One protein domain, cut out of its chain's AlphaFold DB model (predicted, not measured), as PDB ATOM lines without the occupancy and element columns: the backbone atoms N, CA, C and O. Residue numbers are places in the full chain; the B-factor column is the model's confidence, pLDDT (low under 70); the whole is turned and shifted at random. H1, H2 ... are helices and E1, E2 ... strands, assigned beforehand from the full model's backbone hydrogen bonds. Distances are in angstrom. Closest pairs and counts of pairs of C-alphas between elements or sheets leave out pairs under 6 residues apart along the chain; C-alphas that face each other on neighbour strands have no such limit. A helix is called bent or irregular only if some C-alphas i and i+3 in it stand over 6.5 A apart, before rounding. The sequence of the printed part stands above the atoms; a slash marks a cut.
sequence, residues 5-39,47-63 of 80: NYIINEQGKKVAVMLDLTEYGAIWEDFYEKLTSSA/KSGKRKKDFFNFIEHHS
ATOM      1  N   ASN A   5     152.625 135.025 188.060       83.44
ATOM      2  CA  ASN A   5     152.718 136.319 188.730       83.44
ATOM      3  C   ASN A   5     151.770 136.368 189.926       83.44
ATOM      4  O   ASN A   5     150.667 135.831 189.876       83.44
ATOM      5  N   TYR A   6     152.185 137.038 190.999       84.25
ATOM      6  CA  TYR A   6     151.386 137.171 192.215       84.25
ATOM      7  C   TYR A   6     151.035 138.630 192.469       84.25
ATOM      8  O   TYR A   6     151.888 139.508 192.351       84.25
ATOM      9  N   ILE A   7     149.791 138.863 192.872       85.00
ATOM     10  CA  ILE A   7     149.346 140.129 193.445       85.00
ATOM     11  C   ILE A   7     149.566 140.035 194.952       85.00
ATOM     12  O   ILE A   7     149.156 139.059 195.592       85.00
ATOM     13  N   ILE A   8     150.254 141.030 195.502       86.06
ATOM     14  CA  ILE A   8     150.664 141.089 196.902       86.06
ATOM     15  C   ILE A   8     149.944 142.266 197.561       86.06
ATOM     16  O   ILE A   8     149.899 143.353 196.991       86.06
ATOM     17  N   ASN A   9     149.370 142.045 198.744       86.44
ATOM     18  CA  ASN A   9     148.749 143.110 199.527       86.44
ATOM     19  C   ASN A   9     149.801 143.987 200.234       86.44
ATOM     20  O   ASN A   9     150.994 143.691 200.226       86.44
ATOM     21  N   GLU A  10     149.348 145.042 200.902       85.56
ATOM     22  CA  GLU A  10     150.211 145.992 201.627       85.56
ATOM     23  C   GLU A  10     151.063 145.338 202.728       85.56
ATOM     24  O   GLU A  10     152.135 145.822 203.075       85.56
ATOM     25  N   GLN A  11     150.617 144.195 203.254       89.69
ATOM     26  CA  GLN A  11     151.317 143.426 204.285       89.69
ATOM     27  C   GLN A  11     152.350 142.447 203.699       89.69
ATOM     28  O   GLN A  11     152.918 141.640 204.432       89.69
ATOM     29  N   GLY A  12     152.564 142.452 202.380       85.75
ATOM     30  CA  GLY A  12     153.480 141.523 201.716       85.75
ATOM     31  C   GLY A  12     152.903 140.117 201.491       85.75
ATOM     32  O   GLY A  12     153.626 139.207 201.080       85.75
ATOM     33  N   LYS A  13     151.602 139.904 201.730       87.81
ATOM     34  CA  LYS A  13     150.932 138.608 201.556       87.81
ATOM     35  C   LYS A  13     150.376 138.460 200.141       87.81
ATOM     36  O   LYS A  13     149.689 139.340 199.631       87.81
ATOM     37  N   LYS A  14     150.626 137.309 199.515       88.12
ATOM     38  CA  LYS A  14     150.063 136.948 198.202       88.12
ATOM     39  C   LYS A  14     148.549 136.744 198.327       88.12
ATOM     40  O   LYS A  14     148.122 135.888 199.101       88.12
ATOM     41  N   VAL A  15     147.764 137.518 197.581       90.25
ATOM     42  CA  VAL A  15     146.288 137.508 197.642       90.25
ATOM     43  C   VAL A  15     145.627 137.023 196.357       90.25
ATOM     44  O   VAL A  15     144.535 136.470 196.413       90.25
ATOM     45  N   ALA A  16     146.293 137.166 195.213       84.75
ATOM     46  CA  ALA A  16     145.820 136.622 193.946       84.75
ATOM     47  C   ALA A  16     146.996 136.170 193.074       84.75
ATOM     48  O   ALA A  16     148.146 136.563 193.290       84.75
ATOM     49  N   VAL A  17     146.700 135.313 192.100       83.19
ATOM     50  CA  VAL A  17     147.670 134.767 191.151       83.19
ATOM     51  C   VAL A  17     147.171 134.996 189.732       83.19
ATOM     52  O   VAL A  17     145.991 134.818 189.439       83.19
ATOM     53  N   MET A  18     148.081 135.398 188.859       83.62
ATOM     54  CA  MET A  18     147.847 135.529 187.433       83.62
ATOM     55  C   MET A  18     148.732 134.513 186.712       83.62
ATOM     56  O   MET A  18     149.953 134.487 186.902       83.62
ATOM     57  N   LEU A  19     148.092 133.660 185.919       83.44
ATOM     58  CA  LEU A  19     148.692 132.491 185.284       83.44
ATOM     59  C   LEU A  19     148.659 132.648 183.766       83.44
ATOM     60  O   LEU A  19     147.628 133.028 183.210       83.44
ATOM     61  N   ASP A  20     149.758 132.305 183.094       82.31
ATOM     62  CA  ASP A  20     149.728 132.082 181.649       82.31
ATOM     63  C   ASP A  20     148.971 130.780 181.349       82.31
ATOM     64  O   ASP A  20     149.447 129.681 181.638       82.31
ATOM     65  N   LEU A  21     147.777 130.889 180.768       78.75
ATOM     66  CA  LEU A  21     146.957 129.724 180.427       78.75
ATOM     67  C   LEU A  21     147.537 128.891 179.273       78.75
ATOM     68  O   LEU A  21     147.158 127.731 179.121       78.75
ATOM     69  N   THR A  22     148.463 129.439 178.485       81.38
ATOM     70  CA  THR A  22     149.163 128.697 177.424       81.38
ATOM     71  C   THR A  22     150.128 127.683 178.028       81.38
ATOM     72  O   THR A  22     150.220 126.552 177.559       81.38
ATOM     73  N   GLU A  23     150.822 128.087 179.092       82.25
ATOM     74  CA  GLU A  23     151.841 127.281 179.764       82.25
ATOM     75  C   GLU A  23     151.232 126.405 180.872       82.25
ATOM     76  O   GLU A  23     151.558 125.225 180.989       82.25
ATOM     77  N   TYR A  24     150.288 126.951 181.644       82.56
ATOM     78  CA  TYR A  24     149.738 126.315 182.849       82.56
ATOM     79  C   TYR A  24     148.272 125.876 182.718       82.56
ATOM     80  O   TYR A  24     147.682 125.412 183.694       82.56
ATOM     81  N   GLY A  25     147.667 125.982 181.529       80.50
ATOM     82  CA  GLY A  25     146.241 125.695 181.323       80.50
ATOM     83  C   GLY A  25     145.811 124.287 181.744       80.50
ATOM     84  O   GLY A  25     144.734 124.133 182.309       80.50
ATOM     85  N   ALA A  26     146.663 123.274 181.548       81.44
ATOM     86  CA  ALA A  26     146.366 121.893 181.949       81.44
ATOM     87  C   ALA A  26     146.270 121.726 183.477       81.44
ATOM     88  O   ALA A  26     145.351 121.089 183.979       81.44
ATOM     89  N   ILE A  27     147.180 122.355 184.228       81.38
ATOM     90  CA  ILE A  27     147.152 122.330 185.699       81.38
ATOM     91  C   ILE A  27     145.898 123.044 186.211       81.38
ATOM     92  O   ILE A  27     145.299 122.638 187.209       81.38
ATOM     93  N   TRP A  28     145.488 124.110 185.522       80.75
ATOM     94  CA  TRP A  28     144.296 124.856 185.895       80.75
ATOM     95  C   TRP A  28     142.999 124.092 185.619       80.75
ATOM     96  O   TRP A  28     142.078 124.141 186.433       80.75
ATOM     97  N   GLU A  29     142.961 123.314 184.538       76.94
ATOM     98  CA  GLU A  29     141.872 122.382 184.239       76.94
ATOM     99  C   GLU A  29     141.737 121.307 185.330       76.94
ATOM    100  O   GLU A  29     140.647 121.131 185.876       76.94
ATOM    101  N   ASP A  30     142.843 120.675 185.735       79.31
ATOM    102  CA  ASP A  30     142.858 119.681 186.820       79.31
ATOM    103  C   ASP A  30     142.357 120.264 188.149       79.31
ATOM    104  O   ASP A  30     141.638 119.609 188.913       79.31
ATOM    105  N   PHE A  31     142.747 121.504 188.455       81.56
ATOM    106  CA  PHE A  31     142.289 122.195 189.655       81.56
ATOM    107  C   PHE A  31     140.790 122.505 189.595       81.56
ATOM    108  O   PHE A  31     140.065 122.232 190.555       81.56
ATOM    109  N   TYR A  32     140.308 123.034 188.468       77.88
ATOM    110  CA  TYR A  32     138.892 123.340 188.268       77.88
ATOM    111  C   TYR A  32     138.021 122.077 188.314       77.88
ATOM    112  O   TYR A  32     136.947 122.080 188.924       77.88
ATOM    113  N   GLU A  33     138.494 120.971 187.737       75.25
ATOM    114  CA  GLU A  33     137.821 119.678 187.820       75.25
ATOM    115  C   GLU A  33     137.706 119.201 189.272       75.25
ATOM    116  O   GLU A  33     136.621 118.816 189.700       75.25
ATOM    117  N   LYS A  34     138.783 119.285 190.062       79.50
ATOM    118  CA  LYS A  34     138.755 118.895 191.483       79.50
ATOM    119  C   LYS A  34     137.844 119.781 192.331       79.50
ATOM    120  O   LYS A  34     137.176 119.279 193.231       79.50
ATOM    121  N   LEU A  35     137.790 121.085 192.055       77.00
ATOM    122  CA  LEU A  35     136.857 121.985 192.735       77.00
ATOM    123  C   LEU A  35     135.400 121.627 192.425       77.00
ATOM    124  O   LEU A  35     134.566 121.568 193.327       77.00
ATOM    125  N   THR A  36     135.092 121.362 191.156       70.75
ATOM    126  CA  THR A  36     133.717 121.117 190.700       70.75
ATOM    127  C   THR A  36     133.245 119.674 190.887       70.75
ATOM    128  O   THR A  36     132.035 119.443 190.933       70.75
ATOM    129  N   SER A  37     134.152 118.704 191.045       66.38
ATOM    130  CA  SER A  37     133.813 117.294 191.280       66.38
ATOM    131  C   SER A  37     133.171 117.066 192.647       66.38
ATOM    132  O   SER A  37     132.223 116.294 192.751       66.38
ATOM    133  N   SER A  38     133.591 117.806 193.677       58.12
ATOM    134  CA  SER A  38     132.955 117.762 195.004       58.12
ATOM    135  C   SER A  38     131.484 118.205 194.992       58.12
ATOM    136  O   SER A  38     130.696 117.754 195.821       58.12
ATOM    137  N   ALA A  39     131.088 119.033 194.019       57.31
ATOM    138  CA  ALA A  39     129.712 119.499 193.850       57.31
ATOM    139  C   ALA A  39     128.827 118.515 193.059       57.31
ATOM    140  O   ALA A  39     127.626 118.747 192.918       57.31
ATOM    141  N   LYS A  47     135.176 112.080 179.135       55.62
ATOM    142  CA  LYS A  47     136.273 112.213 178.171       55.62
ATOM    143  C   LYS A  47     136.908 113.611 178.258       55.62
ATOM    144  O   LYS A  47     136.304 114.585 177.800       55.62
ATOM    145  N   SER A  48     138.113 113.681 178.824       54.38
ATOM    146  CA  SER A  48     138.895 114.901 179.089       54.38
ATOM    147  C   SER A  48     138.907 115.894 177.918       54.38
ATOM    148  O   SER A  48     138.762 117.096 178.109       54.38
ATOM    149  N   GLY A  49     138.937 115.400 176.675       60.06
ATOM    150  CA  GLY A  49     138.935 116.243 175.474       60.06
ATOM    151  C   GLY A  49     137.696 117.131 175.270       60.06
ATOM    152  O   GLY A  49     137.819 118.199 174.672       60.06
ATOM    153  N   LYS A  50     136.504 116.742 175.754       63.19
ATOM    154  CA  LYS A  50     135.290 117.576 175.619       63.19
ATOM    155  C   LYS A  50     135.251 118.686 176.673       63.19
ATOM    156  O   LYS A  50     134.923 119.820 176.343       63.19
ATOM    157  N   ARG A  51     135.661 118.369 177.906       64.81
ATOM    158  CA  ARG A  51     135.716 119.330 179.017       64.81
ATOM    159  C   ARG A  51     136.733 120.438 178.772       64.81
ATOM    160  O   ARG A  51     136.397 121.589 179.019       64.81
ATOM    161  N   LYS A  52     137.890 120.116 178.184       66.62
ATOM    162  CA  LYS A  52     138.879 121.119 177.775       66.62
ATOM    163  C   LYS A  52     138.262 122.184 176.874       66.62
ATOM    164  O   LYS A  52     138.382 123.376 177.135       66.62
ATOM    165  N   LYS A  53     137.540 121.760 175.832       72.50
ATOM    166  CA  LYS A  53     136.872 122.682 174.904       72.50
ATOM    167  C   LYS A  53     135.807 123.526 175.606       72.50
ATOM    168  O   LYS A  53     135.749 124.730 175.378       72.50
ATOM    169  N   ASP A  54     135.004 122.912 176.471       75.50
ATOM    170  CA  ASP A  54     133.958 123.617 177.214       75.50
ATOM    171  C   ASP A  54     134.550 124.632 178.209       75.50
ATOM    172  O   ASP A  54     134.022 125.734 178.340       75.50
ATOM    173  N   PHE A  55     135.675 124.308 178.857       73.81
ATOM    174  CA  PHE A  55     136.405 125.221 179.736       73.81
ATOM    175  C   PHE A  55     136.974 126.417 178.969       73.81
ATOM    176  O   PHE A  55     136.723 127.555 179.352       73.81
ATOM    177  N   PHE A  56     137.692 126.190 177.865       74.56
ATOM    178  CA  PHE A  56     138.235 127.296 177.071       74.56
ATOM    179  C   PHE A  56     137.126 128.169 176.474       74.56
ATOM    180  O   PHE A  56     137.232 129.389 176.544       74.56
ATOM    181  N   ASN A  57     136.019 127.576 176.011       80.38
ATOM    182  CA  ASN A  57     134.833 128.336 175.608       80.38
ATOM    183  C   ASN A  57     134.265 129.164 176.772       80.38
ATOM    184  O   ASN A  57     133.923 130.331 176.601       80.38
ATOM    185  N   PHE A  58     134.160 128.581 177.970       77.81
ATOM    186  CA  PHE A  58     133.692 129.298 179.154       77.81
ATOM    187  C   PHE A  58     134.590 130.498 179.476       77.81
ATOM    188  O   PHE A  58     134.073 131.597 179.684       77.81
ATOM    189  N   ILE A  59     135.913 130.311 179.461       78.00
ATOM    190  CA  ILE A  59     136.882 131.390 179.664       78.00
ATOM    191  C   ILE A  59     136.744 132.450 178.571       78.00
ATOM    192  O   ILE A  59     136.683 133.628 178.897       78.00
ATOM    193  N   GLU A  60     136.623 132.084 177.295       78.38
ATOM    194  CA  GLU A  60     136.428 133.060 176.213       78.38
ATOM    195  C   GLU A  60     135.165 133.911 176.399       78.38
ATOM    196  O   GLU A  60     135.203 135.116 176.163       78.38
ATOM    197  N   HIS A  61     134.062 133.317 176.860       77.19
ATOM    198  CA  HIS A  61     132.802 134.036 177.068       77.19
ATOM    199  C   HIS A  61     132.783 134.924 178.319       77.19
ATOM    200  O   HIS A  61     132.057 135.916 178.340       77.19
ATOM    201  N   HIS A  62     133.551 134.576 179.353       73.50
ATOM    202  CA  HIS A  62     133.558 135.289 180.639       73.50
ATOM    203  C   HIS A  62     134.840 136.100 180.867       73.50
ATOM    204  O   HIS A  62     134.991 136.739 181.909       73.50
ATOM    205  N   SER A  63     135.771 136.084 179.912       73.69
ATOM    206  CA  SER A  63     136.986 136.892 179.956       73.69
ATOM    207  C   SER A  63     136.735 138.275 179.372       73.69
ATOM    208  O   SER A  63     136.041 138.461 178.372       73.69
TER     209      SER A  63
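Overview. This is residues 5 to 39 and 47 to 63 of the 80 residues of an uncharacterized protein of Bacteroidetes bacterium GWF2_35_48 (UniProt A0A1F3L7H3). A two-stranded hairpin, E1 and E2, makes one end of a loose, elongated shape, and two helices, H1 and H2, set crosswise with few contacts between them, make the other end. H1 follows E2 after a single residue, and residues 34 to 39 and 57 to 63 stick out free. The printed part has 52 residues, with E1, E2, H1 and H2 in that order along the chain, and the class is mixed, helices and strands. The sheet, in the order E1 - E2, is antiparallel. The radius of gyration of the C-alphas is 13.7 A, and they span 43 by 24 by 20 A.

Along the chain. E1 is residues 5 to 8, 9.7 A long from C-alpha 5 at (152.718, 136.319, 188.730). E2 is residues 14 to 19, 13.7 A long. H1 is residues 21 to 37, 21.1 A long. It has a kink of 37 degrees near residue 28 and is irregular, with C-alphas 23 and 26 8.0 A apart. H2 is residues 48 to 62, also 21.1 A long, ending at C-alpha 62 (133.558, 135.289, 180.639).

Arrangement. E1 and E2 form a hairpin, antiparallel at 159 degrees. N 5 and O 18 are 3.0 A apart and N 18 and O 5 are 2.8 A apart, both within hydrogen-bond range. H1 is apart from E1, and H2 is apart from both strands. H1 and H2 are close but not clearly touching, about perpendicular at 78 degrees; their closest C-alphas, Glu 29 and Lys 52, are 7.2 A apart. O i to N i+4 pairs are within hydrogen-bond range in 11 of 13 cases in H1 and 10 of 11 in H2.

Size, cuts and confidence. The two C-alphas farthest apart, those of Glu 10 and Lys 47, are 43.4 A apart. Residues 40 to 46 are not printed, and C-alphas 39 and 47 are 18.5 A apart across the cut. The links E1 to E2 and E2 to H1 are tight. The mean pLDDT of the printed part is 77.3, and residues 37 to 39 and 47 to 52 are under 70.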